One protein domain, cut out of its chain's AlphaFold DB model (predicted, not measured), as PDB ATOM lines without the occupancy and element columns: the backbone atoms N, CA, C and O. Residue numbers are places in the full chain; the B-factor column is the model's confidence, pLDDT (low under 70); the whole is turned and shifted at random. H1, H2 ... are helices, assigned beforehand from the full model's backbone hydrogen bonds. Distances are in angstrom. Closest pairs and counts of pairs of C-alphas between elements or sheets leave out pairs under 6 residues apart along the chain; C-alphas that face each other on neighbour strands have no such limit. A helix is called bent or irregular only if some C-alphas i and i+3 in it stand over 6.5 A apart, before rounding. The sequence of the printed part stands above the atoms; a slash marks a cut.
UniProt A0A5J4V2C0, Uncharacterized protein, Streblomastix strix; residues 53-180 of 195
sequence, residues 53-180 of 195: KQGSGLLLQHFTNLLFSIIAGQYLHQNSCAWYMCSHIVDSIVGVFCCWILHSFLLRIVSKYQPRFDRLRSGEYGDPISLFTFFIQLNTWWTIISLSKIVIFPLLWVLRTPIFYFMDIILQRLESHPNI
ATOM      1  N   LYS A  53     144.806 142.399 165.863       95.19
ATOM      2  CA  LYS A  53     145.518 141.244 166.451       95.19
ATOM      3  C   LYS A  53     145.733 141.428 167.958       95.19
ATOM      4  O   LYS A  53     145.522 140.490 168.723       95.19
ATOM      5  N   GLN A  54     146.104 142.632 168.397       94.38
ATOM      6  CA  GLN A  54     146.285 142.930 169.823       94.38
ATOM      7  C   GLN A  54     144.962 142.903 170.598       94.38
ATOM      8  O   GLN A  54     144.880 142.241 171.631       94.38
ATOM      9  N   GLY A  55     143.916 143.554 170.083       95.56
ATOM     10  CA  GLY A  55     142.598 143.591 170.726       95.56
ATOM     11  C   GLY A  55     141.953 142.208 170.846       95.56
ATOM     12  O   GLY A  55     141.489 141.827 171.915       95.56
ATOM     13  N   SER A  56     141.991 141.409 169.777       96.88
ATOM     14  CA  SER A  56     141.495 140.026 169.812       96.88
ATOM     15  C   SER A  56     142.313 139.128 170.751       96.88
ATOM     16  O   SER A  56     141.741 138.283 171.436       96.88
ATOM     17  N   GLY A  57     143.629 139.340 170.840       95.81
ATOM     18  CA  GLY A  57     144.484 138.660 171.813       95.81
ATOM     19  C   GLY A  57     144.114 138.988 173.264       95.81
ATOM     20  O   GLY A  57     144.034 138.079 174.087       95.81
ATOM     21  N   LEU A  58     143.818 140.258 173.569       94.12
ATOM     22  CA  LEU A  58     143.334 140.681 174.890       94.12
ATOM     23  C   LEU A  58     142.005 140.000 175.259       94.12
ATOM     24  O   LEU A  58     141.830 139.580 176.401       94.12
ATOM     25  N   LEU A  59     141.083 139.859 174.302       94.88
ATOM     26  CA  LEU A  59     139.815 139.160 174.529       94.88
ATOM     27  C   LEU A  59     140.034 137.673 174.826       94.88
ATOM     28  O   LEU A  59     139.516 137.168 175.820       94.88
ATOM     29  N   LEU A  60     140.840 136.984 174.013       96.19
ATOM     30  CA  LEU A  60     141.182 135.575 174.238       96.19
ATOM     31  C   LEU A  60     141.794 135.370 175.631       96.19
ATOM     32  O   LEU A  60     141.405 134.463 176.367       96.19
ATOM     33  N   GLN A  61     142.720 136.249 175.999       94.69
ATOM     34  CA  GLN A  61     143.372 136.285 177.299       94.69
ATOM     35  C   GLN A  61     142.364 136.464 178.449       94.69
ATOM     36  O   GLN A  61     142.401 135.702 179.414       94.69
ATOM     37  N   HIS A  62     141.444 137.427 178.337       92.31
ATOM     38  CA  HIS A  62     140.409 137.684 179.341       92.31
ATOM     39  C   HIS A  62     139.522 136.458 179.578       92.31
ATOM     40  O   HIS A  62     139.394 136.009 180.717       92.31
ATOM     41  N   PHE A  63     138.968 135.871 178.512       93.88
ATOM     42  CA  PHE A  63     138.085 134.709 178.637       93.88
ATOM     43  C   PHE A  63     138.811 133.478 179.177       93.88
ATOM     44  O   PHE A  63     138.257 132.748 179.995       93.88
ATOM     45  N   THR A  64     140.064 133.271 178.774       94.69
ATOM     46  CA  THR A  64     140.870 132.140 179.250       94.69
ATOM     47  C   THR A  64     141.163 132.258 180.749       94.69
ATOM     48  O   THR A  64     141.032 131.278 181.481       94.69
ATOM     49  N   ASN A  65     141.488 133.460 181.233       93.12
ATOM     50  CA  ASN A  65     141.700 133.709 182.661       93.12
ATOM     51  C   ASN A  65     140.410 133.620 183.469       93.12
ATOM     52  O   ASN A  65     140.414 133.068 184.569       93.12
ATOM     53  N   LEU A  66     139.307 134.143 182.932       91.44
ATOM     54  CA  LEU A  66     137.996 134.054 183.562       91.44
ATOM     55  C   LEU A  66     137.581 132.590 183.739       91.44
ATOM     56  O   LEU A  66     137.239 132.181 184.845       91.44
ATOM     57  N   LEU A  67     137.689 131.789 182.676       92.38
ATOM     58  CA  LEU A  67     137.373 130.363 182.712       92.38
ATOM     59  C   LEU A  67     138.241 129.619 183.733       92.38
ATOM     60  O   LEU A  67     137.712 128.884 184.563       92.38
ATOM     61  N   PHE A  68     139.559 129.848 183.713       91.44
ATOM     62  CA  PHE A  68     140.473 129.255 184.689       91.44
ATOM     63  C   PHE A  68     140.091 129.619 186.127       91.44
ATOM     64  O   PHE A  68     140.105 128.759 187.001       91.44
ATOM     65  N   SER A  69     139.700 130.869 186.370       89.94
ATOM     66  CA  SER A  69     139.367 131.359 187.711       89.94
ATOM     67  C   SER A  69     138.045 130.802 188.236       89.94
ATOM     68  O   SER A  69     137.947 130.493 189.420       89.94
ATOM     69  N   ILE A  70     137.046 130.624 187.363       89.19
ATOM     70  CA  ILE A  70     135.782 129.957 187.709       89.19
ATOM     71  C   ILE A  70     136.051 128.497 188.087       89.19
ATOM     72  O   ILE A  70     135.600 128.043 189.135       89.19
ATOM     73  N   ILE A  71     136.833 127.787 187.267       89.50
ATOM     74  CA  ILE A  71     137.219 126.395 187.519       89.50
ATOM     75  C   ILE A  71     137.998 126.297 188.840       89.50
ATOM     76  O   ILE A  71     137.625 125.531 189.725       89.50
ATOM     77  N   ALA A  72     139.048 127.100 189.015       86.00
ATOM     78  CA  ALA A  72     139.880 127.074 190.215       86.00
ATOM     79  C   ALA A  72     139.077 127.402 191.484       86.00
ATOM     80  O   ALA A  72     139.226 126.706 192.487       86.00
ATOM     81  N   GLY A  73     138.189 128.399 191.435       82.75
ATOM     82  CA  GLY A  73     137.324 128.748 192.562       82.75
ATOM     83  C   GLY A  73     136.364 127.620 192.949       82.75
ATOM     84  O   GLY A  73     136.199 127.337 194.136       82.75
ATOM     85  N   GLN A  74     135.801 126.914 191.961       83.06
ATOM     86  CA  GLN A  74     134.930 125.759 192.196       83.06
ATOM     87  C   GLN A  74     135.675 124.572 192.824       83.06
ATOM     88  O   GLN A  74     135.163 123.970 193.764       83.06
ATOM     89  N   TYR A  75     136.874 124.237 192.335       82.81
ATOM     90  CA  TYR A  75     137.623 123.066 192.812       82.81
ATOM     91  C   TYR A  75     138.380 123.295 194.127       82.81
ATOM     92  O   TYR A  75     138.609 122.340 194.865       82.81
ATOM     93  N   LEU A  76     138.804 124.528 194.416       75.81
ATOM     94  CA  LEU A  76     139.638 124.843 195.582       75.81
ATOM     95  C   LEU A  76     138.878 125.535 196.722       75.81
ATOM     96  O   LEU A  76     139.499 125.858 197.731       75.81
ATOM     97  N   HIS A  77     137.568 125.771 196.579       68.69
ATOM     98  CA  HIS A  77     136.740 126.510 197.546       68.69
ATOM     99  C   HIS A  77     137.340 127.875 197.947       68.69
ATOM    100  O   HIS A  77     137.226 128.312 199.091       68.69
ATOM    101  N   GLN A  78     137.999 128.544 196.997       70.00
ATOM    102  CA  GLN A  78     138.629 129.854 197.171       70.00
ATOM    103  C   GLN A  78     137.946 130.910 196.294       70.00
ATOM    104  O   GLN A  78     137.292 130.586 195.306       70.00
ATOM    105  N   ASN A  79     138.134 132.190 196.626       77.88
ATOM    106  CA  ASN A  79     137.519 133.310 195.912       77.88
ATOM    107  C   ASN A  79     137.936 133.357 194.430       77.88
ATOM    108  O   ASN A  79     139.084 133.672 194.109       77.88
ATOM    109  N   SER A  80     136.989 133.137 193.513       82.88
ATOM    110  CA  SER A  80     137.230 133.174 192.061       82.88
ATOM    111  C   SER A  80     137.786 134.519 191.578       82.88
ATOM    112  O   SER A  80     138.608 134.565 190.667       82.88
ATOM    113  N   CYS A  81     137.407 135.631 192.214       79.75
ATOM    114  CA  CYS A  81     137.988 136.940 191.915       79.75
ATOM    115  C   CYS A  81     139.471 137.051 192.258       79.75
ATOM    116  O   CYS A  81     140.224 137.672 191.512       79.75
ATOM    117  N   ALA A  82     139.892 136.450 193.372       80.44
ATOM    118  CA  ALA A  82     141.285 136.460 193.784       80.44
ATOM    119  C   ALA A  82     142.127 135.686 192.758       80.44
ATOM    120  O   ALA A  82     143.154 136.182 192.296       80.44
ATOM    121  N   TRP A  83     141.634 134.524 192.311       85.44
ATOM    122  CA  TRP A  83     142.219 133.763 191.201       85.44
ATOM    123  C   TRP A  83     142.300 134.574 189.905       85.44
ATOM    124  O   TRP A  83     143.329 134.562 189.221       85.44
ATOM    125  N   TYR A  84     141.253 135.333 189.592       87.94
ATOM    126  CA  TYR A  84     141.218 136.175 188.403       87.94
ATOM    127  C   TYR A  84     142.222 137.331 188.471       87.94
ATOM    128  O   TYR A  84     143.004 137.515 187.539       87.94
ATOM    129  N   MET A  85     142.282 138.063 189.587       83.56
ATOM    130  CA  MET A  85     143.275 139.123 189.774       83.56
ATOM    131  C   MET A  85     144.704 138.579 189.737       83.56
ATOM    132  O   MET A  85     145.545 139.122 189.021       83.56
ATOM    133  N   CYS A  86     144.977 137.479 190.444       86.88
ATOM    134  CA  CYS A  86     146.304 136.865 190.463       86.88
ATOM    135  C   CYS A  86     146.727 136.406 189.068       86.88
ATOM    136  O   CYS A  86     147.839 136.705 188.631       86.88
ATOM    137  N   SER A  87     145.836 135.720 188.342       90.50
ATOM    138  CA  SER A  87     146.131 135.275 186.978       90.50
ATOM    139  C   SER A  87     146.411 136.454 186.053       90.50
ATOM    140  O   SER A  87     147.408 136.438 185.338       90.50
ATOM    141  N   HIS A  88     145.620 137.526 186.133       89.56
ATOM    142  CA  HIS A  88     145.847 138.739 185.350       89.56
ATOM    143  C   HIS A  88     147.202 139.412 185.658       89.56
ATOM    144  O   HIS A  88     147.905 139.841 184.737       89.56
ATOM    145  N   ILE A  89     147.597 139.498 186.934       89.44
ATOM    146  CA  ILE A  89     148.891 140.070 187.349       89.44
ATOM    147  C   ILE A  89     150.049 139.218 186.823       89.44
ATOM    148  O   ILE A  89     150.972 139.743 186.198       89.44
ATOM    149  N   VAL A  90     149.986 137.901 187.029       92.50
ATOM    150  CA  VAL A  90     151.033 136.976 186.579       92.50
ATOM    151  C   VAL A  90     151.144 136.975 185.056       92.50
ATOM    152  O   VAL A  90     152.255 136.987 184.530       92.50
ATOM    153  N   ASP A  91     150.032 137.047 184.327       93.62
ATOM    154  CA  ASP A  91     150.052 137.161 182.868       93.62
ATOM    155  C   ASP A  91     150.690 138.460 182.377       93.62
ATOM    156  O   ASP A  91     151.440 138.445 181.402       93.62
ATOM    157  N   SER A  92     150.442 139.577 183.063       92.25
ATOM    158  CA  SER A  92     151.014 140.879 182.692       92.25
ATOM    159  C   SER A  92     152.542 140.912 182.824       92.25
ATOM    160  O   SER A  92     153.195 141.713 182.159       92.25
ATOM    161  N   ILE A  93     153.112 140.032 183.655       92.75
ATOM    162  CA  ILE A  93     154.555 139.939 183.906       92.75
ATOM    163  C   ILE A  93     155.151 138.737 183.163       92.75
ATOM    164  O   ILE A  93     155.898 138.888 182.197       92.75
ATOM    165  N   VAL A  94     154.809 137.527 183.607       95.38
ATOM    166  CA  VAL A  94     155.373 136.270 183.104       95.38
ATOM    167  C   VAL A  94     154.759 135.912 181.755       95.38
ATOM    168  O   VAL A  94     155.482 135.514 180.845       95.38
ATOM    169  N   GLY A  95     153.447 136.102 181.585       95.94
ATOM    170  CA  GLY A  95     152.750 135.785 180.334       95.94
ATOM    171  C   GLY A  95     153.273 136.615 179.160       95.94
ATOM    172  O   GLY A  95     153.644 136.060 178.126       95.94
ATOM    173  N   VAL A  96     153.401 137.933 179.341       95.25
ATOM    174  CA  VAL A  96     154.002 138.838 178.347       95.25
ATOM    175  C   VAL A  96     155.437 138.427 178.016       95.25
ATOM    176  O   VAL A  96     155.798 138.383 176.838       95.25
ATOM    177  N   PHE A  97     156.243 138.067 179.020       96.94
ATOM    178  CA  PHE A  97     157.609 137.592 178.802       96.94
ATOM    179  C   PHE A  97     157.649 136.282 177.994       96.94
ATOM    180  O   PHE A  97     158.393 136.183 177.017       96.94
ATOM    181  N   CYS A  98     156.801 135.302 178.321       97.00
ATOM    182  CA  CYS A  98     156.668 134.058 177.560       97.00
ATOM    183  C   CYS A  98     156.236 134.316 176.110       97.00
ATOM    184  O   CYS A  98     156.853 133.791 175.179       97.00
ATOM    185  N   CYS A  99     155.219 135.155 175.901       96.94
ATOM    186  CA  CYS A  99     154.763 135.557 174.571       96.94
ATOM    187  C   CYS A  99     155.885 136.231 173.772       96.94
ATOM    188  O   CYS A  99     156.059 135.933 172.591       96.94
ATOM    189  N   TRP A 100     156.684 137.092 174.410       96.75
ATOM    190  CA  TRP A 100     157.841 137.723 173.780       96.75
ATOM    191  C   TRP A 100     158.897 136.699 173.339       96.75
ATOM    192  O   TRP A 100     159.372 136.784 172.205       96.75
ATOM    193  N   ILE A 101     159.226 135.697 174.166       97.88
ATOM    194  CA  ILE A 101     160.169 134.623 173.794       97.88
ATOM    195  C   ILE A 101     159.634 133.809 172.614       97.88
ATOM    196  O   ILE A 101     160.344 133.632 171.623       97.88
ATOM    197  N   LEU A 102     158.390 133.331 172.703       97.12
ATOM    198  CA  LEU A 102     157.762 132.505 171.669       97.12
ATOM    199  C   LEU A 102     157.670 133.253 170.337       97.12
ATOM    200  O   LEU A 102     158.030 132.710 169.291       97.12
ATOM    201  N   HIS A 103     157.253 134.519 170.373       95.88
ATOM    202  CA  HIS A 103     157.189 135.356 169.182       95.88
ATOM    203  C   HIS A 103     158.582 135.636 168.606       95.88
ATOM    204  O   HIS A 103     158.785 135.518 167.401       95.88
ATOM    205  N   SER A 104     159.570 135.938 169.453       96.06
ATOM    206  CA  SER A 104     160.956 136.156 169.018       96.06
ATOM    207  C   SER A 104     161.552 134.907 168.371       96.06
ATOM    208  O   SER A 104     162.241 134.995 167.355       96.06
ATOM    209  N   PHE A 105     161.272 133.731 168.931       96.25
ATOM    210  CA  PHE A 105     161.689 132.456 168.366       96.25
ATOM    211  C   PHE A 105     161.026 132.191 167.011       96.25
ATOM    212  O   PHE A 105     161.719 131.859 166.049       96.25
ATOM    213  N   LEU A 106     159.713 132.417 166.906       95.25
ATOM    214  CA  LEU A 106     158.984 132.323 165.644       95.25
ATOM    215  C   LEU A 106     159.598 133.240 164.578       95.25
ATOM    216  O   LEU A 106     159.894 132.779 163.480       95.25
ATOM    217  N   LEU A 107     159.845 134.513 164.901       94.00
ATOM    218  CA  LEU A 107     160.434 135.464 163.956       94.00
ATOM    219  C   LEU A 107     161.835 135.035 163.496       94.00
ATOM    220  O   LEU A 107     162.144 135.167 162.313       94.00
ATOM    221  N   ARG A 108     162.656 134.455 164.384       94.50
ATOM    222  CA  ARG A 108     163.970 133.890 164.020       94.50
ATOM    223  C   ARG A 108     163.855 132.696 163.068       94.50
ATOM    224  O   ARG A 108     164.675 132.556 162.161       94.50
ATOM    225  N   ILE A 109     162.860 131.826 163.258       93.94
ATOM    226  CA  ILE A 109     162.587 130.715 162.332       93.94
ATOM    227  C   ILE A 109     162.159 131.265 160.972       93.94
ATOM    228  O   ILE A 109     162.707 130.854 159.949       93.94
ATOM    229  N   VAL A 110     161.216 132.210 160.963       93.81
ATOM    230  CA  VAL A 110     160.706 132.836 159.738       93.81
ATOM    231  C   VAL A 110     161.844 133.481 158.949       93.81
ATOM    232  O   VAL A 110     161.946 133.241 157.749       93.81
ATOM    233  N   SER A 111     162.750 134.212 159.612       92.12
ATOM    234  CA  SER A 111     163.904 134.828 158.948       92.12
ATOM    235  C   SER A 111     164.914 133.804 158.423       92.12
ATOM    236  O   SER A 111     165.505 134.018 157.371       92.12
ATOM    237  N   LYS A 112     165.123 132.684 159.130       93.81
ATOM    238  CA  LYS A 112     166.095 131.651 158.729       93.81
ATOM    239  C   LYS A 112     165.645 130.855 157.502       93.81
ATOM    240  O   LYS A 112     166.484 130.440 156.709       93.81
ATOM    241  N   TYR A 113     164.344 130.618 157.361       91.94
ATOM    242  CA  TYR A 113     163.778 129.761 156.316       91.94
ATOM    243  C   TYR A 113     162.984 130.550 155.262       91.94
ATOM    244  O   TYR A 113     162.013 130.038 154.695       91.94
ATOM    245  N   GLN A 114     163.378 131.796 154.979       86.56
ATOM    246  CA  GLN A 114     162.828 132.522 153.833       86.56
ATOM    247  C   GLN A 114     163.195 131.819 152.507       86.56
ATOM    248  O   GLN A 114     164.301 131.289 152.387       86.56
ATOM    249  N   PRO A 115     162.283 131.787 151.508       85.75
ATOM    250  CA  PRO A 115     160.968 132.447 151.463       85.75
ATOM    251  C   PRO A 115     159.787 131.591 151.971       85.75
ATOM    252  O   PRO A 115     158.641 132.031 151.920       85.75
ATOM    253  N   ARG A 116     160.017 130.364 152.460       86.69
ATOM    254  CA  ARG A 116     158.946 129.384 152.741       86.69
ATOM    255  C   ARG A 116     157.885 129.881 153.735       86.69
ATOM    256  O   ARG A 116     156.725 129.499 153.618       86.69
ATOM    257  N   PHE A 117     158.276 130.721 154.695       88.62
ATOM    258  CA  PHE A 117     157.412 131.200 155.782       88.62
ATOM    259  C   PHE A 117     157.115 132.704 155.738       88.62
ATOM    260  O   PHE A 117     156.754 133.286 156.757       88.62
ATOM    261  N   ASP A 118     157.220 133.340 154.570       86.56
ATOM    262  CA  ASP A 118     157.079 134.797 154.448       86.56
ATOM    263  C   ASP A 118     155.719 135.329 154.950       86.56
ATOM    264  O   ASP A 118     155.642 136.369 155.597       86.56
ATOM    265  N   ARG A 119     154.647 134.538 154.795       89.62
ATOM    266  CA  ARG A 119     153.292 134.869 155.288       89.62
ATOM    267  C   ARG A 119     153.183 135.003 156.815       89.62
ATOM    268  O   ARG A 119     152.233 135.609 157.303       89.62
ATOM    269  N   LEU A 120     154.120 134.435 157.577       91.12
ATOM    270  CA  LEU A 120     154.149 134.525 159.044       91.12
ATOM    271  C   LEU A 120     154.877 135.776 159.550       91.12
ATOM    272  O   LEU A 120     154.923 136.014 160.760       91.12
ATOM    273  N   ARG A 121     155.451 136.583 158.654       90.69
ATOM    274  CA  ARG A 121     156.155 137.806 159.021       90.69
ATOM    275  C   ARG A 121     155.167 138.860 159.516       90.69
ATOM    276  O   ARG A 121     154.364 139.394 158.761       90.69
ATOM    277  N   SER A 122     155.236 139.154 160.812       88.06
ATOM    278  CA  SER A 122     154.315 140.096 161.450       88.06
ATOM    279  C   SER A 122     154.404 141.487 160.815       88.06
ATOM    280  O   SER A 122     155.495 142.044 160.698       88.06
ATOM    281  N   GLY A 123     153.250 142.046 160.447       86.38
ATOM    282  CA  GLY A 123     153.135 143.389 159.869       86.38
ATOM    283  C   GLY A 123     153.235 143.433 158.343       86.38
ATOM    284  O   GLY A 123     152.999 144.489 157.768       86.38
ATOM    285  N   GLU A 124     153.517 142.299 157.694       91.38
ATOM    286  CA  GLU A 124     153.545 142.165 156.235       91.38
ATOM    287  C   GLU A 124     152.335 141.353 155.765       91.38
ATOM    288  O   GLU A 124     152.192 140.178 156.108       91.38
ATOM    289  N   TYR A 125     151.443 141.970 154.985       91.50
ATOM    290  CA  TYR A 125     150.200 141.335 154.515       91.50
ATOM    291  C   TYR A 125     150.171 141.080 152.999       91.50
ATOM    292  O   TYR A 125     149.198 140.512 152.499       91.50
ATOM    293  N   GLY A 126     151.242 141.441 152.286       89.06
ATOM    294  CA  GLY A 126     151.347 141.375 150.826       89.06
ATOM    295  C   GLY A 126     150.853 142.641 150.116       89.06
ATOM    296  O   GLY A 126     150.209 143.495 150.728       89.06
ATOM    297  N   ASP A 127     151.162 142.733 148.820       86.75
ATOM    298  CA  ASP A 127     150.721 143.798 147.913       86.75
ATOM    299  C   ASP A 127     150.044 143.171 146.675       86.75
ATOM    300  O   ASP A 127     150.736 142.559 145.856       86.75
ATOM    301  N   PRO A 128     148.702 143.215 146.539       89.81
ATOM    302  CA  PRO A 128     147.721 143.828 147.439       89.81
ATOM    303  C   PRO A 128     147.530 143.052 148.756       89.81
ATOM    304  O   PRO A 128     147.871 141.873 148.869       89.81
ATOM    305  N   ILE A 129     146.929 143.710 149.754       90.62
ATOM    306  CA  ILE A 129     146.707 143.148 151.097       90.62
ATOM    307  C   ILE A 129     145.900 141.847 151.022       90.62
ATOM    308  O   ILE A 129     144.742 141.828 150.598       90.62
ATOM    309  N   SER A 130     146.486 140.763 151.528       93.12
ATOM    310  CA  SER A 130     145.842 139.457 151.617       93.12
ATOM    311  C   SER A 130     145.230 139.223 152.998       93.12
ATOM    312  O   SER A 130     145.937 139.018 153.991       93.12
ATOM    313  N   LEU A 131     143.896 139.153 153.058       93.38
ATOM    314  CA  LEU A 131     143.172 138.785 154.284       93.38
ATOM    315  C   LEU A 131     143.539 137.380 154.778       93.38
ATOM    316  O   LEU A 131     143.558 137.128 155.979       93.38
ATOM    317  N   PHE A 132     143.877 136.467 153.867       93.81
ATOM    318  CA  PHE A 132     144.307 135.120 154.231       93.81
ATOM    319  C   PHE A 132     145.619 135.136 155.030       93.81
ATOM    320  O   PHE A 132     145.723 134.475 156.063       93.81
ATOM    321  N   THR A 133     146.596 135.945 154.606       93.81
ATOM    322  CA  THR A 133     147.846 136.160 155.354       93.81
ATOM    323  C   THR A 133     147.567 136.756 156.732       93.81
ATOM    324  O   THR A 133     148.122 136.294 157.728       93.81
ATOM    325  N   PHE A 134     146.651 137.726 156.811       95.12
ATOM    326  CA  PHE A 134     146.209 138.281 158.087       95.12
ATOM    327  C   PHE A 134     145.624 137.207 159.019       95.12
ATOM    328  O   PHE A 134     146.046 137.119 160.171       95.12
ATOM    329  N   PHE A 135     144.724 136.346 158.533       95.94
ATOM    330  CA  PHE A 135     144.154 135.268 159.347       95.94
ATOM    331  C   PHE A 135     145.202 134.247 159.800       95.94
ATOM    332  O   PHE A 135     145.130 133.773 160.934       95.94
ATOM    333  N   ILE A 136     146.199 133.932 158.967       95.38
ATOM    334  CA  ILE A 136     147.328 133.084 159.374       95.38
ATOM    335  C   ILE A 136     148.087 133.730 160.540       95.38
ATOM    336  O   ILE A 136     148.332 133.075 161.556       95.38
ATOM    337  N   GLN A 137     148.436 135.016 160.430       96.56
ATOM    338  CA  GLN A 137     149.145 135.733 161.496       96.56
ATOM    339  C   GLN A 137     148.300 135.863 162.768       96.56
ATOM    340  O   GLN A 137     148.830 135.703 163.866       96.56
ATOM    341  N   LEU A 138     146.994 136.105 162.631       96.75
ATOM    342  CA  LEU A 138     146.053 136.184 163.747       96.75
ATOM    343  C   LEU A 138     145.984 134.858 164.515       96.75
ATOM    344  O   LEU A 138     146.182 134.842 165.727       96.75
ATOM    345  N   ASN A 139     145.775 133.740 163.813       96.94
ATOM    346  CA  ASN A 139     145.733 132.412 164.435       96.94
ATOM    347  C   ASN A 139     147.079 132.025 165.058       96.94
ATOM    348  O   ASN A 139     147.129 131.416 166.128       96.94
ATOM    349  N   THR A 140     148.186 132.418 164.425       96.88
ATOM    350  CA  THR A 140     149.526 132.217 164.989       96.88
ATOM    351  C   THR A 140     149.691 132.984 166.301       96.88
ATOM    352  O   THR A 140     150.207 132.441 167.275       96.88
ATOM    353  N   TRP A 141     149.207 134.226 166.363       96.88
ATOM    354  CA  TRP A 141     149.236 135.029 167.583       96.88
ATOM    355  C   TRP A 141     148.379 134.428 168.701       96.88
ATOM    356  O   TRP A 141     148.851 134.299 169.829       96.88
ATOM    357  N   TRP A 142     147.163 133.973 168.388       97.81
ATOM    358  CA  TRP A 142     146.317 133.259 169.348       97.81
ATOM    359  C   TRP A 142     146.984 131.985 169.867       97.81
ATOM    360  O   TRP A 142     146.942 131.715 171.062       97.81
ATOM    361  N   THR A 143     147.667 131.242 168.994       97.00
ATOM    362  CA  THR A 143     148.430 130.052 169.390       97.00
ATOM    363  C   THR A 143     149.546 130.409 170.370       97.00
ATOM    364  O   THR A 143     149.704 129.728 171.376       97.00
ATOM    365  N   ILE A 144     150.291 131.495 170.131       97.38
ATOM    366  CA  ILE A 144     151.335 131.969 171.056       97.38
ATOM    367  C   ILE A 144     150.741 132.309 172.429       97.38
ATOM    368  O   ILE A 144     151.279 131.871 173.447       97.38
ATOM    369  N   ILE A 145     149.622 133.041 172.462       97.12
ATOM    370  CA  ILE A 145     148.929 133.380 173.712       97.12
ATOM    371  C   ILE A 145     148.505 132.102 174.442       97.12
ATOM    372  O   ILE A 145     148.820 131.941 175.620       97.12
ATOM    373  N   SER A 146     147.864 131.160 173.751       96.44
ATOM    374  CA  SER A 146     147.433 129.893 174.347       96.44
ATOM    375  C   SER A 146     148.608 129.048 174.851       96.44
ATOM    376  O   SER A 146     148.526 128.469 175.929       96.44
ATOM    377  N   LEU A 147     149.734 129.015 174.131       96.25
ATOM    378  CA  LEU A 147     150.941 128.311 174.570       96.25
ATOM    379  C   LEU A 147     151.536 128.919 175.843       96.25
ATOM    380  O   LEU A 147     152.027 128.176 176.691       96.25
ATOM    381  N   SER A 148     151.454 130.241 176.025       96.31
ATOM    382  CA  SER A 148     151.903 130.869 177.275       96.31
ATOM    383  C   SER A 148     151.156 130.307 178.495       96.31
ATOM    384  O   SER A 148     151.760 130.100 179.546       96.31
ATOM    385  N   LYS A 149     149.879 129.923 178.343       94.56
ATOM    386  CA  LYS A 149     149.051 129.360 179.427       94.56
ATOM    387  C   LYS A 149     149.533 128.023 179.952       94.56
ATOM    388  O   LYS A 149     149.330 127.735 181.129       94.56
ATOM    389  N   ILE A 150     150.226 127.253 179.119       93.75
ATOM    390  CA  ILE A 150     150.843 125.985 179.522       93.75
ATOM    391  C   ILE A 150     151.912 126.225 180.597       93.75
ATOM    392  O   ILE A 150     152.143 125.359 181.430       93.75
ATOM    393  N   VAL A 151     152.526 127.410 180.627       93.56
ATOM    394  CA  VAL A 151     153.460 127.813 181.687       93.56
ATOM    395  C   VAL A 151     152.714 128.485 182.842       93.56
ATOM    396  O   VAL A 151     152.945 128.152 184.003       93.56
ATOM    397  N   ILE A 152     151.804 129.413 182.536       93.62
ATOM    398  CA  ILE A 152     151.164 130.266 183.546       93.62
ATOM    399  C   ILE A 152     150.236 129.487 184.480       93.62
ATOM    400  O   ILE A 152     150.298 129.683 185.692       93.62
ATOM    401  N   PHE A 153     149.388 128.596 183.964       93.06
ATOM    402  CA  PHE A 153     148.413 127.898 184.806       93.06
ATOM    403  C   PHE A 153     149.059 126.920 185.798       93.06
ATOM    404  O   PHE A 153     148.706 126.980 186.979       93.06
ATOM    405  N   PRO A 154     150.048 126.088 185.415       92.19
ATOM    406  CA  PRO A 154     150.787 125.288 186.388       92.19
ATOM    407  C   PRO A 154     151.567 126.139 187.392       92.19
ATOM    408  O   PRO A 154     151.582 125.814 188.578       92.19
ATOM    409  N   LEU A 155     152.175 127.246 186.946       91.31
ATOM    410  CA  LEU A 155     152.881 128.172 187.833       91.31
ATOM    411  C   LEU A 155     151.945 128.729 188.911       91.31
ATOM    412  O   LEU A 155     152.274 128.675 190.093       91.31
ATOM    413  N   LEU A 156     150.763 129.206 188.509       89.81
ATOM    414  CA  LEU A 156     149.727 129.685 189.425       89.81
ATOM    415  C   LEU A 156     149.250 128.585 190.373       89.81
ATOM    416  O   LEU A 156     149.057 128.845 191.555       89.81
ATOM    417  N   TRP A 157     149.085 127.355 189.885       88.19
ATOM    418  CA  TRP A 157     148.651 126.231 190.713       88.19
ATOM    419  C   TRP A 157     149.664 125.883 191.811       88.19
ATOM    420  O   TRP A 157     149.280 125.671 192.966       88.19
ATOM    421  N   VAL A 158     150.953 125.829 191.462       89.56
ATOM    422  CA  VAL A 158     152.044 125.477 192.384       89.56
ATOM    423  C   VAL A 158     152.333 126.617 193.358       89.56
ATOM    424  O   VAL A 158     152.480 126.379 194.553       89.56
ATOM    425  N   LEU A 159     152.376 127.858 192.872       86.94
ATOM    426  CA  LEU A 159     152.696 129.037 193.680       86.94
ATOM    427  C   LEU A 159     151.465 129.697 194.311       86.94
ATOM    428  O   LEU A 159     151.576 130.806 194.827       86.94
ATOM    429  N   ARG A 160     150.301 129.038 194.312       83.00
ATOM    430  CA  ARG A 160     149.058 129.628 194.828       83.00
ATOM    431  C   ARG A 160     149.216 130.166 196.248       83.00
ATOM    432  O   ARG A 160     148.931 131.329 196.490       83.00
ATOM    433  N   THR A 161     149.746 129.362 197.168       81.31
ATOM    434  CA  THR A 161     149.853 129.724 198.586       81.31
ATOM    435  C   THR A 161     150.697 130.985 198.812       81.31
ATOM    436  O   THR A 161     150.179 131.921 199.419       81.31
ATOM    437  N   PRO A 162     151.945 131.083 198.305       84.44
ATOM    438  CA  PRO A 162     152.728 132.307 198.472       84.44
ATOM    439  C   PRO A 162     152.146 133.505 197.708       84.44
ATOM    440  O   PRO A 162     152.250 134.628 198.198       84.44
ATOM    441  N   ILE A 163     151.520 133.294 196.542       81.88
ATOM    442  CA  ILE A 163     150.894 134.377 195.766       81.88
ATOM    443  C   ILE A 163     149.707 134.972 196.527       81.88
ATOM    444  O   ILE A 163     149.644 136.190 196.677       81.88
ATOM    445  N   PHE A 164     148.797 134.136 197.034       77.75
ATOM    446  CA  PHE A 164     147.633 134.605 197.788       77.75
ATOM    447  C   PHE A 164     148.040 135.282 199.092       77.75
ATOM    448  O   PHE A 164     147.573 136.379 199.362       77.75
ATOM    449  N   TYR A 165     149.002 134.717 199.826       80.56
ATOM    450  CA  TYR A 165     149.533 135.350 201.033       80.56
ATOM    451  C   TYR A 165     150.099 136.755 200.764       80.56
ATOM    452  O   TYR A 165     149.819 137.706 201.492       80.56
ATOM    453  N   PHE A 166     150.879 136.912 199.690       81.00
ATOM    454  CA  PHE A 166     151.419 138.215 199.305       81.00
ATOM    455  C   PHE A 166     150.322 139.201 198.871       81.00
ATOM    456  O   PHE A 166     150.394 140.384 199.206       81.00
ATOM    457  N   MET A 167     149.302 138.724 198.152       76.19
ATOM    458  CA  MET A 167     148.151 139.545 197.767       76.19
ATOM    459  C   MET A 167     147.360 140.015 198.986       76.19
ATOM    460  O   MET A 167     147.033 141.195 199.058       76.19
ATOM    461  N   ASP A 168     147.125 139.143 199.965       73.31
ATOM    462  CA  ASP A 168     146.411 139.495 201.192       73.31
ATOM    463  C   ASP A 168     147.156 140.583 201.977       73.31
ATOM    464  O   ASP A 168     146.533 141.534 202.432       73.31
ATOM    465  N   ILE A 169     148.492 140.532 202.058       77.25
ATOM    466  CA  ILE A 169     149.294 141.604 202.682       77.25
ATOM    467  C   ILE A 169     149.098 142.945 201.963       77.25
ATOM    468  O   ILE A 169     148.931 143.984 202.609       77.25
ATOM    469  N   ILE A 170     149.141 142.943 200.627       73.94
ATOM    470  CA  ILE A 170     148.949 144.162 199.831       73.94
ATOM    471  C   ILE A 170     147.542 144.717 200.047       73.94
ATOM    472  O   ILE A 170     147.380 145.917 200.260       73.94
ATOM    473  N   LEU A 171     146.533 143.852 199.998       69.31
ATOM    474  CA  LEU A 171     145.129 144.235 200.086       69.31
ATOM    475  C   LEU A 171     144.767 144.714 201.492       69.31
ATOM    476  O   LEU A 171     144.182 145.785 201.617       69.31
ATOM    477  N   GLN A 172     145.243 144.044 202.541       68.88
ATOM    478  CA  GLN A 172     145.106 144.508 203.926       68.88
ATOM    479  C   GLN A 172     145.743 145.886 204.136       68.88
ATOM    480  O   GLN A 172     145.260 146.698 204.926       68.88
ATOM    481  N   ARG A 173     146.831 146.195 203.414       65.12
ATOM    482  CA  ARG A 173     147.453 147.521 203.479       65.12
ATOM    483  C   ARG A 173     146.626 148.600 202.775       65.12
ATOM    484  O   ARG A 173     146.726 149.764 203.160       65.12
ATOM    485  N   LEU A 174     145.825 148.220 201.783       58.88
ATOM    486  CA  LEU A 174     144.874 149.093 201.088       58.88
ATOM    487  C   LEU A 174     143.541 149.228 201.853       58.88
ATOM    488  O   LEU A 174     142.903 150.277 201.775       58.88
ATOM    489  N   GLU A 175     143.172 148.232 202.665       53.59
ATOM    490  CA  GLU A 175     142.000 148.203 203.559       53.59
ATOM    491  C   GLU A 175     142.110 149.112 204.799       53.59
ATOM    492  O   GLU A 175     141.237 149.084 205.670       53.59
ATOM    493  N   SER A 176     143.080 150.036 204.874       49.69
ATOM    494  CA  SER A 176     142.995 151.137 205.855       49.69
ATOM    495  C   SER A 176     141.755 152.033 205.652       49.69
ATOM    496  O   SER A 176     141.530 152.961 206.429       49.69
ATOM    497  N   HIS A 177     140.944 151.751 204.625       46.81
ATOM    498  CA  HIS A 177     139.586 152.238 204.423       46.81
ATOM    499  C   HIS A 177     138.590 151.052 204.451       46.81
ATOM    500  O   HIS A 177     138.600 150.241 203.528       46.81
ATOM    501  N   PRO A 178     137.702 150.952 205.460       44.00
ATOM    502  CA  PRO A 178     136.911 149.749 205.781       44.00
ATOM    503  C   PRO A 178     135.774 149.388 204.799       44.00
ATOM    504  O   PRO A 178     134.905 148.597 205.149       44.00
ATOM    505  N   ASN A 179     135.764 149.949 203.586       42.81
ATOM    506  CA  ASN A 179     134.677 149.804 202.605       42.81
ATOM    507  C   ASN A 179     135.133 149.173 201.275       42.81
ATOM    508  O   ASN A 179     134.492 149.392 200.250       42.81
ATOM    509  N   ILE A 180     136.289 148.499 201.237       46.06
ATOM    510  CA  ILE A 180     136.830 147.935 199.993       46.06
ATOM    511  C   ILE A 180     137.348 146.512 200.245       46.06
ATOM    512  O   ILE A 180     138.537 146.306 200.438       46.06
TER     513      ILE A 180
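This is residues 53 to 180 of the 195 residues of an uncharacterized protein of Streblomastix strix (UniProt A0A5J4V2C0). Two long helices, H2 and H3, cross as an X, closest at Cys 98 and Ser 148, and a third, H1, runs over the opening on one side of the X, from residues 138 to 145 of H3 to residues 80 to 88 of H2. H4 folds across one end of this loose rod, packing on H2 with residues 163 to 167, while residues 113 to 130, with no named element, join H2 to H3 at the other end. Residues 173 to 179, of which 173 and 174 belong to H4, stick out from the rest. The printed part has 128 residues with four named helices, H1, H2, H3 and H4 in that order, and no named strand; its class is all helix. It is loose, with a radius of gyration of the C-alphas of 18.7 A, and spans 60 by 28 by 25 A.

Begin with H1, residues 53 to 76, and go on to H2, residues 80 to 112, the hub, which touches three other helices. H1 touches H2 with residues 65 to 74 alone, closest at the C-alphas of Gly 73 and Ser 80, 4.5 A apart; they form a helical hairpin at a steep tilt of 44 degrees, opposite ways. H2 has a kink of 42 degrees near residue 91. Next look at H3, residues 131 to 158: with residues 144 to 156 alone it touches H2, closest at the C-alphas of Cys 98 and Ser 148, 5.7 A apart, at a steep tilt of 50 degrees, opposite ways. H1 touches H3 with residues 53 to 61 alone, closest at the C-alphas of Lys 53 and Leu 138, 5.8 A apart, at a shallow tilt of 29 degrees, the same way. Last comes H4, residues 160 to 174, which touches H2 at a steep tilt of 61 degrees, opposite ways; the closest C-alphas, of Cys 86 and Ile 163, are 7.4 A apart. H3 and H4 are close but not clearly touching, about perpendicular at 89 degrees, and H1 and H4 are apart. The helix packing is mostly crossed, with one of four such touching pairs at a shallow tilt. In H1 and H4 every O i to N i+4 pair is within hydrogen-bond range; in H2 it is 28 of 29 and in H3 20 of 24.

Find C-alpha 53 at (145.518, 141.244, 166.451); from there H1 runs 33.9 A to Leu 76. H2 runs 44.1 A from Ser 80 to C-alpha 112 at (166.095, 131.651, 158.729). H3 covers 41.3 A from Leu 131 to Val 158; it is neither bent nor irregular, but only just: C-alphas 150 and 153 are 6.1 A apart. H4 runs from Arg 160 to C-alpha 174 at (144.874, 149.093, 201.088).

Look at Pro 115 and Pro 178 for the two C-alphas farthest apart, 61.9 A. The printed part has no cut. The link from H2 to H3, 18 residues, is long; those from H1 to H2 and from H3 to H4 are tight. The mean pLDDT of the printed part is 87.5, and it is under 70 at residue 77 and residues 171 to 180.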